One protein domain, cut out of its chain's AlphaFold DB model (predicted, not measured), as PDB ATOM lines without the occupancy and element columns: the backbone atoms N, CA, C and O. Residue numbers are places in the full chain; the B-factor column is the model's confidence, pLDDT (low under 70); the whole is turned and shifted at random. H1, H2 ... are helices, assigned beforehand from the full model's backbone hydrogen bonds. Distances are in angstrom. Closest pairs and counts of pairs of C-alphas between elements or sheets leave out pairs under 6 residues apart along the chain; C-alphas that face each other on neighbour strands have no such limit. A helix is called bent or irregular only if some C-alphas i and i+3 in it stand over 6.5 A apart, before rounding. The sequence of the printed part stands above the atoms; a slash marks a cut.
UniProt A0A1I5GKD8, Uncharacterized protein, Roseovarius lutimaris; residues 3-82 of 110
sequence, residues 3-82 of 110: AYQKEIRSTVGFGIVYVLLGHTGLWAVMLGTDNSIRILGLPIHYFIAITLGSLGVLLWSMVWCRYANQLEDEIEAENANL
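This is residues 3 to 82 of the 110 residues of an uncharacterized protein of Roseovarius lutimaris (UniProt A0A1I5GKD8). A thin rod of helices: the long helix H3 runs nearly its whole length, and H1 lies side by side with it, running opposite ways. The short helix H2 follows H1 and packs at a steep tilt on the part of H3 nearer its first residue, and the loop of residues 31 to 43 folds the chain back into H3 at that end of the rod. The printed part has 80 residues with three named helices, H1, H2 and H3 in that order, and no named strand; the class is all helix. The whole is extended, with a radius of gyration of the C-alphas of 18.0 A, and the C-alphas span 62 by 20 by 8 A.

H3, the longest helix, holds residues 44 to 82, 39 residues, and measures 54.7 A from first to last C-alpha. It begins at C-alpha 44 at (106.817, 123.998, 117.482) and ends at C-alpha 82 at (126.403, 175.075, 117.006). H1 holds residues 3 to 22, begins at C-alpha 3 at (122.920, 163.272, 113.608) and measures 27.9 A. H2 holds residues 24 to 30 and measures 9.7 A. No helix is bent or irregular.

H3 touches both other helices. H1 and H3 touch, with 17 pairs of C-alphas within 8 A; their closest C-alphas are those of Leu 21 and Gly 53, 5.0 A apart. Their lines stand at a shallow tilt of 7 degrees, opposite ways, and their centres are 9.3 A apart. H2 touches H3, with 15 pairs of C-alphas within 8 A, and H3 touches H2 with residues 45 to 53 alone; the closest C-alphas of the two are those of Gly 25 and Ala 49, 4.2 A apart. H2 and H3 stand at a steep tilt of 52 degrees and run opposite ways. H1 and H2 meet only through their link. In H1, H2 and H3 every pair of O i and N i+4 is within hydrogen-bond range.

The C-alphas farthest apart are those of Ser 36 and Leu 82, 62.3 A, while those of the first and last printed residues, Ala 3 and Leu 82, are 12.8 A apart. The link from H1 to H2, one residue, is tight. The link from H2 to H3, residues 31 to 43, is long; within it residues 38 to 39 pair with residues 42 to 43, antiparallel. The printed part has no cut. The mean pLDDT of the printed part is 84.1, and the model's confidence is low, under 70, at residues 3 to 4.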
ATOM      1  N   ALA A   3     123.959 163.725 112.686       63.44
ATOM      2  CA  ALA A   3     122.920 163.272 113.608       63.44
ATOM      3  C   ALA A   3     121.606 162.876 112.907       63.44
ATOM      4  O   ALA A   3     121.125 161.761 113.085       63.44
ATOM      5  N   TYR A   4     121.099 163.710 111.993       69.88
ATOM      6  CA  TYR A   4     119.858 163.417 111.256       69.88
ATOM      7  C   TYR A   4     119.965 162.177 110.346       69.88
ATOM      8  O   TYR A   4     119.061 161.346 110.267       69.88
ATOM      9  N   GLN A   5     121.109 161.987 109.677       76.12
ATOM     10  CA  GLN A   5     121.352 160.762 108.900       76.12
ATOM     11  C   GLN A   5     121.528 159.529 109.797       76.12
ATOM     12  O   GLN A   5     121.131 158.430 109.397       76.12
ATOM     13  N   LYS A   6     122.100 159.687 111.000       76.25
ATOM     14  CA  LYS A   6     122.150 158.617 112.004       76.25
ATOM     15  C   LYS A   6     120.744 158.227 112.467       76.25
ATOM     16  O   LYS A   6     120.486 157.032 112.549       76.25
ATOM     17  N   GLU A   7     119.855 159.195 112.688       77.69
ATOM     18  CA  GLU A   7     118.464 158.978 113.110       77.69
ATOM     19  C   GLU A   7     117.657 158.185 112.081       77.69
ATOM     20  O   GLU A   7     117.008 157.190 112.411       77.69
ATOM     21  N   ILE A   8     117.753 158.562 110.806       84.81
ATOM     22  CA  ILE A   8     117.077 157.823 109.734       84.81
ATOM     23  C   ILE A   8     117.644 156.405 109.630       84.81
ATOM     24  O   ILE A   8     116.889 155.435 109.539       84.81
ATOM     25  N   ARG A   9     118.974 156.254 109.661       83.75
ATOM     26  CA  ARG A   9     119.615 154.943 109.511       83.75
ATOM     27  C   ARG A   9     119.298 154.012 110.680       83.75
ATOM     28  O   ARG A   9     119.109 152.816 110.454       83.75
ATOM     29  N   SER A  10     119.229 154.536 111.902       84.25
ATOM     30  CA  SER A  10     118.841 153.754 113.073       84.25
ATOM     31  C   SER A  10     117.364 153.380 113.006       84.25
ATOM     32  O   SER A  10     117.047 152.198 113.071       84.25
ATOM     33  N   THR A  11     116.466 154.327 112.745       87.62
ATOM     34  CA  THR A  11     115.021 154.066 112.651       87.62
ATOM     35  C   THR A  11     114.694 153.006 111.599       87.62
ATOM     36  O   THR A  11     113.957 152.058 111.873       87.62
ATOM     37  N   VAL A  12     115.304 153.099 110.413       90.38
ATOM     38  CA  VAL A  12     115.131 152.097 109.351       90.38
ATOM     39  C   VAL A  12     115.712 150.743 109.767       90.38
ATOM     40  O   VAL A  12     115.051 149.718 109.603       90.38
ATOM     41  N   GLY A  13     116.921 150.717 110.336       88.94
ATOM     42  CA  GLY A  13     117.563 149.478 110.782       88.94
ATOM     43  C   GLY A  13     116.754 148.748 111.855       88.94
ATOM     44  O   GLY A  13     116.508 147.546 111.742       88.94
ATOM     45  N   PHE A  14     116.274 149.474 112.862       89.00
ATOM     46  CA  PHE A  14     115.455 148.904 113.926       89.00
ATOM     47  C   PHE A  14     114.079 148.467 113.428       89.00
ATOM     48  O   PHE A  14     113.615 147.410 113.854       89.00
ATOM     49  N   GLY A  15     113.473 149.202 112.490       90.31
ATOM     50  CA  GLY A  15     112.228 148.808 111.830       90.31
ATOM     51  C   GLY A  15     112.354 147.484 111.070       90.31
ATOM     52  O   GLY A  15     111.504 146.608 111.220       90.31
ATOM     53  N   ILE A  16     113.447 147.288 110.322       92.75
ATOM     54  CA  ILE A  16     113.720 146.021 109.623       92.75
ATOM     55  C   ILE A  16     113.819 144.865 110.622       92.75
ATOM     56  O   ILE A  16     113.177 143.831 110.435       92.75
ATOM     57  N   VAL A  17     114.576 145.036 111.709       90.44
ATOM     58  CA  VAL A  17     114.708 143.990 112.736       90.44
ATOM     59  C   VAL A  17     113.366 143.703 113.413       90.44
ATOM     60  O   VAL A  17     113.049 142.543 113.666       90.44
ATOM     61  N   TYR A  18     112.532 144.725 113.626       89.88
ATOM     62  CA  TYR A  18     111.184 144.560 114.168       89.88
ATOM     63  C   TYR A  18     110.297 143.699 113.262       89.88
ATOM     64  O   TYR A  18     109.595 142.811 113.745       89.88
ATOM     65  N   VAL A  19     110.357 143.915 111.944       90.31
ATOM     66  CA  VAL A  19     109.643 143.086 110.964       90.31
ATOM     67  C   VAL A  19     110.161 141.650 111.004       90.31
ATOM     68  O   VAL A  19     109.357 140.718 111.021       90.31
ATOM     69  N   LEU A  20     111.480 141.457 111.073       89.12
ATOM     70  CA  LEU A  20     112.073 140.122 111.145       89.12
ATOM     71  C   LEU A  20     111.643 139.373 112.413       89.12
ATOM     72  O   LEU A  20     111.199 138.232 112.311       89.12
ATOM     73  N   LEU A  21     111.705 140.019 113.580       87.69
ATOM     74  CA  LEU A  21     111.305 139.428 114.860       87.69
ATOM     75  C   LEU A  21     109.793 139.172 114.931       87.69
ATOM     76  O   LEU A  21     109.366 138.083 115.319       87.69
ATOM     77  N   GLY A  22     108.976 140.125 114.480       85.31
ATOM     78  CA  GLY A  22     107.517 139.994 114.463       85.31
ATOM     79  C   GLY A  22     107.011 138.863 113.561       85.31
ATOM     80  O   GLY A  22     105.951 138.300 113.822       85.31
ATOM     81  N   HIS A  23     107.787 138.477 112.544       89.12
ATOM     82  CA  HIS A  23     107.426 137.423 111.591       89.12
ATOM     83  C   HIS A  23     108.204 136.113 111.798       89.12
ATOM     84  O   HIS A  23     108.204 135.250 110.926       89.12
ATOM     85  N   THR A  24     108.819 135.905 112.964       85.38
ATOM     86  CA  THR A  24     109.556 134.669 113.324       85.38
ATOM     87  C   THR A  24     108.759 133.381 113.154       85.38
ATOM     88  O   THR A  24     109.326 132.374 112.734       85.38
ATOM     89  N   GLY A  25     107.443 133.406 113.383       80.44
ATOM     90  CA  GLY A  25     106.570 132.271 113.073       80.44
ATOM     91  C   GLY A  25     106.486 131.963 111.576       80.44
ATOM     92  O   GLY A  25     106.559 130.802 111.180       80.44
ATOM     93  N   LEU A  26     106.397 132.999 110.735       84.38
ATOM     94  CA  LEU A  26     106.394 132.854 109.278       84.38
ATOM     95  C   LEU A  26     107.747 132.329 108.784       84.38
ATOM     96  O   LEU A  26     107.782 131.413 107.964       84.38
ATOM     97  N   TRP A  27     108.851 132.855 109.327       85.81
ATOM     98  CA  TRP A  27     110.201 132.382 109.012       85.81
ATOM     99  C   TRP A  27     110.390 130.913 109.398       85.81
ATOM    100  O   TRP A  27     110.909 130.139 108.600       85.81
ATOM    101  N   ALA A  28     109.907 130.501 110.572       83.88
ATOM    102  CA  ALA A  28     109.974 129.109 111.008       83.88
ATOM    103  C   ALA A  28     109.223 128.171 110.048       83.88
ATOM    104  O   ALA A  28     109.744 127.119 109.675       83.88
ATOM    105  N   VAL A  29     108.028 128.556 109.595       82.94
ATOM    106  CA  VAL A  29     107.257 127.756 108.631       82.94
ATOM    107  C   VAL A  29     107.941 127.721 107.262       82.94
ATOM    108  O   VAL A  29     108.071 126.649 106.676       82.94
ATOM    109  N   MET A  30     108.428 128.863 106.771       84.06
ATOM    110  CA  MET A  30     109.110 128.963 105.476       84.06
ATOM    111  C   MET A  30     110.399 128.129 105.421       84.06
ATOM    112  O   MET A  30     110.710 127.551 104.385       84.06
ATOM    113  N   LEU A  31     111.124 128.022 106.539       82.62
ATOM    114  CA  LEU A  31     112.349 127.224 106.657       82.62
ATOM    115  C   LEU A  31     112.092 125.713 106.823       82.62
ATOM    116  O   LEU A  31     113.045 124.950 106.966       82.62
ATOM    117  N   GLY A  32     110.833 125.265 106.781       76.88
ATOM    118  CA  GLY A  32     110.489 123.842 106.791       76.88
ATOM    119  C   GLY A  32     110.460 123.214 108.182       76.88
ATOM    120  O   GLY A  32     110.788 122.040 108.334       76.88
ATOM    121  N   THR A  33     110.077 123.983 109.207       79.25
ATOM    122  CA  THR A  33     109.928 123.453 110.569       79.25
ATOM    123  C   THR A  33     108.948 122.273 110.602       79.25
ATOM    124  O   THR A  33     107.814 122.380 110.133       79.25
ATOM    125  N   ASP A  34     109.383 121.152 111.183       76.19
ATOM    126  CA  ASP A  34     108.600 119.919 111.256       76.19
ATOM    127  C   ASP A  34     107.375 120.083 112.173       76.19
ATOM    128  O   ASP A  34     107.483 120.339 113.375       76.19
ATOM    129  N   ASN A  35     106.187 119.900 111.596       73.81
ATOM    130  CA  ASN A  35     104.903 119.981 112.297       73.81
ATOM    131  C   ASN A  35     104.603 118.762 113.182       73.81
ATOM    132  O   ASN A  35     103.644 118.774 113.961       73.81
ATOM    133  N   SER A  36     105.409 117.709 113.064       78.19
ATOM    134  CA  SER A  36     105.331 116.509 113.896       78.19
ATOM    135  C   SER A  36     105.842 116.783 115.309       78.19
ATOM    136  O   SER A  36     105.382 116.163 116.267       78.19
ATOM    137  N   ILE A  37     106.746 117.759 115.459       76.94
ATOM    138  CA  ILE A  37     107.280 118.173 116.751       76.94
ATOM    139  C   ILE A  37     106.277 119.115 117.413       76.94
ATOM    140  O   ILE A  37     106.061 120.254 116.986       76.94
ATOM    141  N   ARG A  38     105.649 118.618 118.479       81.00
ATOM    142  CA  ARG A  38     104.644 119.349 119.249       81.00
ATOM    143  C   ARG A  38     105.131 119.574 120.666       81.00
ATOM    144  O   ARG A  38     105.486 118.630 121.365       81.00
ATOM    145  N   ILE A  39     105.093 120.824 121.098       78.25
ATOM    146  CA  ILE A  39     105.379 121.227 122.470       78.25
ATOM    147  C   ILE A  39     104.040 121.607 123.094       78.25
ATOM    148  O   ILE A  39     103.330 122.459 122.566       78.25
ATOM    149  N   LEU A  40     103.663 120.940 124.190       78.38
ATOM    150  CA  LEU A  40     102.389 121.178 124.891       78.38
ATOM    151  C   LEU A  40     101.144 121.021 123.988       78.38
ATOM    152  O   LEU A  40     100.127 121.675 124.192       78.38
ATOM    153  N   GLY A  41     101.227 120.159 122.967       78.38
ATOM    154  CA  GLY A  41     100.146 119.919 122.001       78.38
ATOM    155  C   GLY A  41     100.106 120.892 120.817       78.38
ATOM    156  O   GLY A  41      99.403 120.619 119.842       78.38
ATOM    157  N   LEU A  42     100.904 121.963 120.849       78.50
ATOM    158  CA  LEU A  42     101.025 122.947 119.774       78.50
ATOM    159  C   LEU A  42     102.238 122.640 118.882       78.50
ATOM    160  O   LEU A  42     103.296 122.271 119.399       78.50
ATOM    161  N   PRO A  43     102.126 122.808 117.555       84.25
ATOM    162  CA  PRO A  43     103.278 122.746 116.662       84.25
ATOM    163  C   PRO A  43     104.395 123.711 117.083       84.25
ATOM    164  O   PRO A  43     104.136 124.856 117.465       84.25
ATOM    165  N   ILE A  44     105.646 123.266 116.981       85.31
ATOM    166  CA  ILE A  44     106.817 123.998 117.482       85.31
ATOM    167  C   ILE A  44     107.005 125.398 116.864       85.31
ATOM    168  O   ILE A  44     107.513 126.298 117.533       85.31
ATOM    169  N   HIS A  45     106.528 125.643 115.640       82.44
ATOM    170  CA  HIS A  45     106.605 126.965 115.006       82.44
ATOM    171  C   HIS A  45     105.811 128.047 115.766       82.44
ATOM    172  O   HIS A  45     106.231 129.204 115.786       82.44
ATOM    173  N   TYR A  46     104.725 127.688 116.463       83.38
ATOM    174  CA  TYR A  46     104.017 128.621 117.351       83.38
ATOM    175  C   TYR A  46     104.831 128.950 118.597       83.38
ATOM    176  O   TYR A  46     104.827 130.089 119.057       83.38
ATOM    177  N   PHE A  47     105.561 127.971 119.132       84.81
ATOM    178  CA  PHE A  47     106.434 128.199 120.276       84.81
ATOM    179  C   PHE A  47     107.579 129.152 119.916       84.81
ATOM    180  O   PHE A  47     107.877 130.068 120.681       84.81
ATOM    181  N   ILE A  48     108.166 128.997 118.724       84.62
ATOM    182  CA  ILE A  48     109.175 129.919 118.181       84.62
ATOM    183  C   ILE A  48     108.582 131.319 117.990       84.62
ATOM    184  O   ILE A  48     109.198 132.297 118.399       84.62
ATOM    185  N   ALA A  49     107.371 131.432 117.438       86.19
ATOM    186  CA  ALA A  49     106.703 132.722 117.269       86.19
ATOM    187  C   ALA A  49     106.442 133.431 118.609       86.19
ATOM    188  O   ALA A  49     106.649 134.633 118.730       86.19
ATOM    189  N   ILE A  50     106.016 132.695 119.638       83.62
ATOM    190  CA  ILE A  50     105.734 133.268 120.961       83.62
ATOM    191  C   ILE A  50     107.028 133.654 121.678       83.62
ATOM    192  O   ILE A  50     107.126 134.740 122.241       83.62
ATOM    193  N   THR A  51     108.028 132.776 121.677       85.38
ATOM    194  CA  THR A  51     109.278 133.031 122.400       85.38
ATOM    195  C   THR A  51     110.160 134.009 121.636       85.38
ATOM    196  O   THR A  51     110.440 135.094 122.131       85.38
ATOM    197  N   LEU A  52     110.557 133.684 120.409       84.25
ATOM    198  CA  LEU A  52     111.451 134.522 119.618       84.25
ATOM    199  C   LEU A  52     110.754 135.780 119.087       84.25
ATOM    200  O   LEU A  52     111.381 136.830 119.007       84.25
ATOM    201  N   GLY A  53     109.469 135.689 118.743       85.12
ATOM    202  CA  GLY A  53     108.694 136.846 118.305       85.12
ATOM    203  C   GLY A  53     108.342 137.746 119.476       85.12
ATOM    204  O   GLY A  53     108.881 138.841 119.573       85.12
ATOM    205  N   SER A  54     107.500 137.300 120.409       85.31
ATOM    206  CA  SER A  54     107.021 138.188 121.478       85.31
ATOM    207  C   SER A  54     108.118 138.601 122.469       85.31
ATOM    208  O   SER A  54     108.228 139.791 122.770       85.31
ATOM    209  N   LEU A  55     108.961 137.676 122.963       89.44
ATOM    210  CA  LEU A  55     110.062 138.064 123.867       89.44
ATOM    211  C   LEU A  55     111.203 138.747 123.114       89.44
ATOM    212  O   LEU A  55     111.797 139.683 123.644       89.44
ATOM    213  N   GLY A  56     111.503 138.318 121.885       88.81
ATOM    214  CA  GLY A  56     112.530 138.972 121.074       88.81
ATOM    215  C   GLY A  56     112.160 140.415 120.748       88.81
ATOM    216  O   GLY A  56     112.991 141.301 120.928       88.81
ATOM    217  N   VAL A  57     110.904 140.675 120.371       90.50
ATOM    218  CA  VAL A  57     110.382 142.036 120.180       90.50
ATOM    219  C   VAL A  57     110.492 142.846 121.472       90.50
ATOM    220  O   VAL A  57     110.977 143.970 121.432       90.50
ATOM    221  N   LEU A  58     110.112 142.282 122.622       90.88
ATOM    222  CA  LEU A  58     110.213 142.979 123.909       90.88
ATOM    223  C   LEU A  58     111.658 143.396 124.236       90.88
ATOM    224  O   LEU A  58     111.907 144.553 124.572       90.88
ATOM    225  N   LEU A  59     112.616 142.472 124.115       91.81
ATOM    226  CA  LEU A  59     114.033 142.760 124.356       91.81
ATOM    227  C   LEU A  59     114.578 143.780 123.353       91.81
ATOM    228  O   LEU A  59     115.312 144.693 123.732       91.81
ATOM    229  N   TRP A  60     114.190 143.656 122.085       93.06
ATOM    230  CA  TRP A  60     114.594 144.589 121.042       93.06
ATOM    231  C   TRP A  60     114.080 146.005 121.309       93.06
ATOM    232  O   TRP A  60     114.834 146.965 121.170       93.06
ATOM    233  N   SER A  61     112.845 146.142 121.795       91.50
ATOM    234  CA  SER A  61     112.277 147.431 122.201       91.50
ATOM    235  C   SER A  61     113.027 148.064 123.368       91.50
ATOM    236  O   SER A  61     113.240 149.273 123.366       91.50
ATOM    237  N   MET A  62     113.496 147.271 124.338       93.38
ATOM    238  CA  MET A  62     114.340 147.797 125.420       93.38
ATOM    239  C   MET A  62     115.668 148.352 124.890       93.38
ATOM    240  O   MET A  62     116.097 149.431 125.304       93.38
ATOM    241  N   VAL A  63     116.308 147.639 123.957       92.12
ATOM    242  CA  VAL A  63     117.546 148.096 123.305       92.12
ATOM    243  C   VAL A  63     117.292 149.367 122.496       92.12
ATOM    244  O   VAL A  63     118.070 150.315 122.597       92.12
ATOM    245  N   TRP A  64     116.188 149.413 121.747       91.00
ATOM    246  CA  TRP A  64     115.796 150.583 120.964       91.00
ATOM    247  C   TRP A  64     115.598 151.815 121.838       91.00
ATOM    248  O   TRP A  64     116.204 152.840 121.552       91.00
ATOM    249  N   CYS A  65     114.834 151.714 122.930       89.56
ATOM    250  CA  CYS A  65     114.622 152.850 123.830       89.56
ATOM    251  C   CYS A  65     115.947 153.404 124.363       89.56
ATOM    252  O   CYS A  65     116.145 154.612 124.420       89.56
ATOM    253  N   ARG A  66     116.892 152.525 124.717       90.94
ATOM    254  CA  ARG A  66     118.203 152.961 125.205       90.94
ATOM    255  C   ARG A  66     119.030 153.644 124.113       90.94
ATOM    256  O   ARG A  66     119.699 154.631 124.397       90.94
ATOM    257  N   TYR A  67     118.990 153.118 122.891       89.50
ATOM    258  CA  TYR A  67     119.697 153.702 121.754       89.50
ATOM    259  C   TYR A  67     119.088 155.043 121.324       89.50
ATOM    260  O   TYR A  67     119.825 155.974 121.026       89.50
ATOM    261  N   ALA A  68     117.758 155.156 121.337       86.31
ATOM    262  CA  ALA A  68     117.041 156.384 121.018       86.31
ATOM    263  C   ALA A  68     117.414 157.516 121.987       86.31
ATOM    264  O   ALA A  68     117.771 158.593 121.524       86.31
ATOM    265  N   ASN A  69     117.453 157.242 123.297       88.56
ATOM    266  CA  ASN A  69     117.883 158.234 124.288       88.56
ATOM    267  C   ASN A  69     119.327 158.706 124.045       88.56
ATOM    268  O   ASN A  69     119.602 159.896 124.087       88.56
ATOM    269  N   GLN A  70     120.251 157.787 123.738       87.19
ATOM    270  CA  GLN A  70     121.634 158.165 123.415       87.19
ATOM    271  C   GLN A  70     121.724 159.014 122.145       87.19
ATOM    272  O   GLN A  70     122.573 159.894 122.045       87.19
ATOM    273  N   LEU A  71     120.867 158.734 121.163       86.06
ATOM    274  CA  LEU A  71     120.816 159.505 119.932       86.06
ATOM    275  C   LEU A  71     120.309 160.932 120.184       86.06
ATOM    276  O   LEU A  71     120.844 161.873 119.606       86.06
ATOM    277  N   GLU A  72     119.306 161.082 121.049       84.94
ATOM    278  CA  GLU A  72     118.778 162.378 121.483       84.94
ATOM    279  C   GLU A  72     119.853 163.197 122.214       84.94
ATOM    280  O   GLU A  72     120.098 164.343 121.835       84.94
ATOM    281  N   ASP A  73     120.592 162.576 123.142       86.69
ATOM    282  CA  ASP A  73     121.724 163.205 123.839       86.69
ATOM    283  C   ASP A  73     122.814 163.689 122.854       86.69
ATOM    284  O   ASP A  73     123.362 164.787 122.996       86.69
ATOM    285  N   GLU A  74     123.138 162.887 121.827       83.94
ATOM    286  CA  GLU A  74     124.099 163.267 120.780       83.94
ATOM    287  C   GLU A  74     123.607 164.461 119.944       83.94
ATOM    288  O   GLU A  74     124.397 165.352 119.617       83.94
ATOM    289  N   ILE A  75     122.314 164.497 119.600       82.06
ATOM    290  CA  ILE A  75     121.701 165.598 118.841       82.06
ATOM    291  C   ILE A  75     121.728 166.893 119.658       82.06
ATOM    292  O   ILE A  75     122.096 167.946 119.130       82.06
ATOM    293  N   GLU A  76     121.366 166.828 120.939       83.62
ATOM    294  CA  GLU A  76     121.378 167.987 121.834       83.62
ATOM    295  C   GLU A  76     122.802 168.542 122.007       83.62
ATOM    296  O   GLU A  76     123.011 169.753 121.907       83.62
ATOM    297  N   ALA A  77     123.807 167.671 122.145       82.25
ATOM    298  CA  ALA A  77     125.210 168.077 122.214       82.25
ATOM    299  C   ALA A  77     125.720 168.727 120.910       82.25
ATOM    300  O   ALA A  77     126.449 169.723 120.962       82.25
ATOM    301  N   GLU A  78     125.354 168.201 119.733       77.75
ATOM    302  CA  GLU A  78     125.691 168.835 118.446       77.75
ATOM    303  C   GLU A  78     125.027 170.222 118.320       77.75
ATOM    304  O   GLU A  78     125.693 171.191 117.942       77.75
ATOM    305  N   ASN A  79     123.749 170.348 118.693       77.88
ATOM    306  CA  ASN A  79     123.033 171.624 118.661       77.88
ATOM    307  C   ASN A  79     123.624 172.650 119.636       77.88
ATOM    308  O   ASN A  79     123.869 173.788 119.235       77.88
ATOM    309  N   ALA A  80     123.915 172.272 120.882       79.31
ATOM    310  CA  ALA A  80     124.501 173.176 121.874       79.31
ATOM    311  C   ALA A  80     125.834 173.783 121.397       79.31
ATOM    312  O   ALA A  80     126.071 174.981 121.562       79.31
ATOM    313  N   ASN A  81     126.675 172.987 120.730       73.31
ATOM    314  CA  ASN A  81     127.938 173.457 120.160       73.31
ATOM    315  C   ASN A  81     127.738 174.423 118.979       73.31
ATOM    316  O   ASN A  81     128.475 175.405 118.854       73.31
ATOM    317  N   LEU A  82     126.740 174.182 118.122       70.88
ATOM    318  CA  LEU A  82     126.403 175.075 117.006       70.88
ATOM    319  C   LEU A  82     125.831 176.416 117.494       70.88
ATOM    320  O   LEU A  82     126.275 177.470 117.038       70.88
TER     321      LEU A  82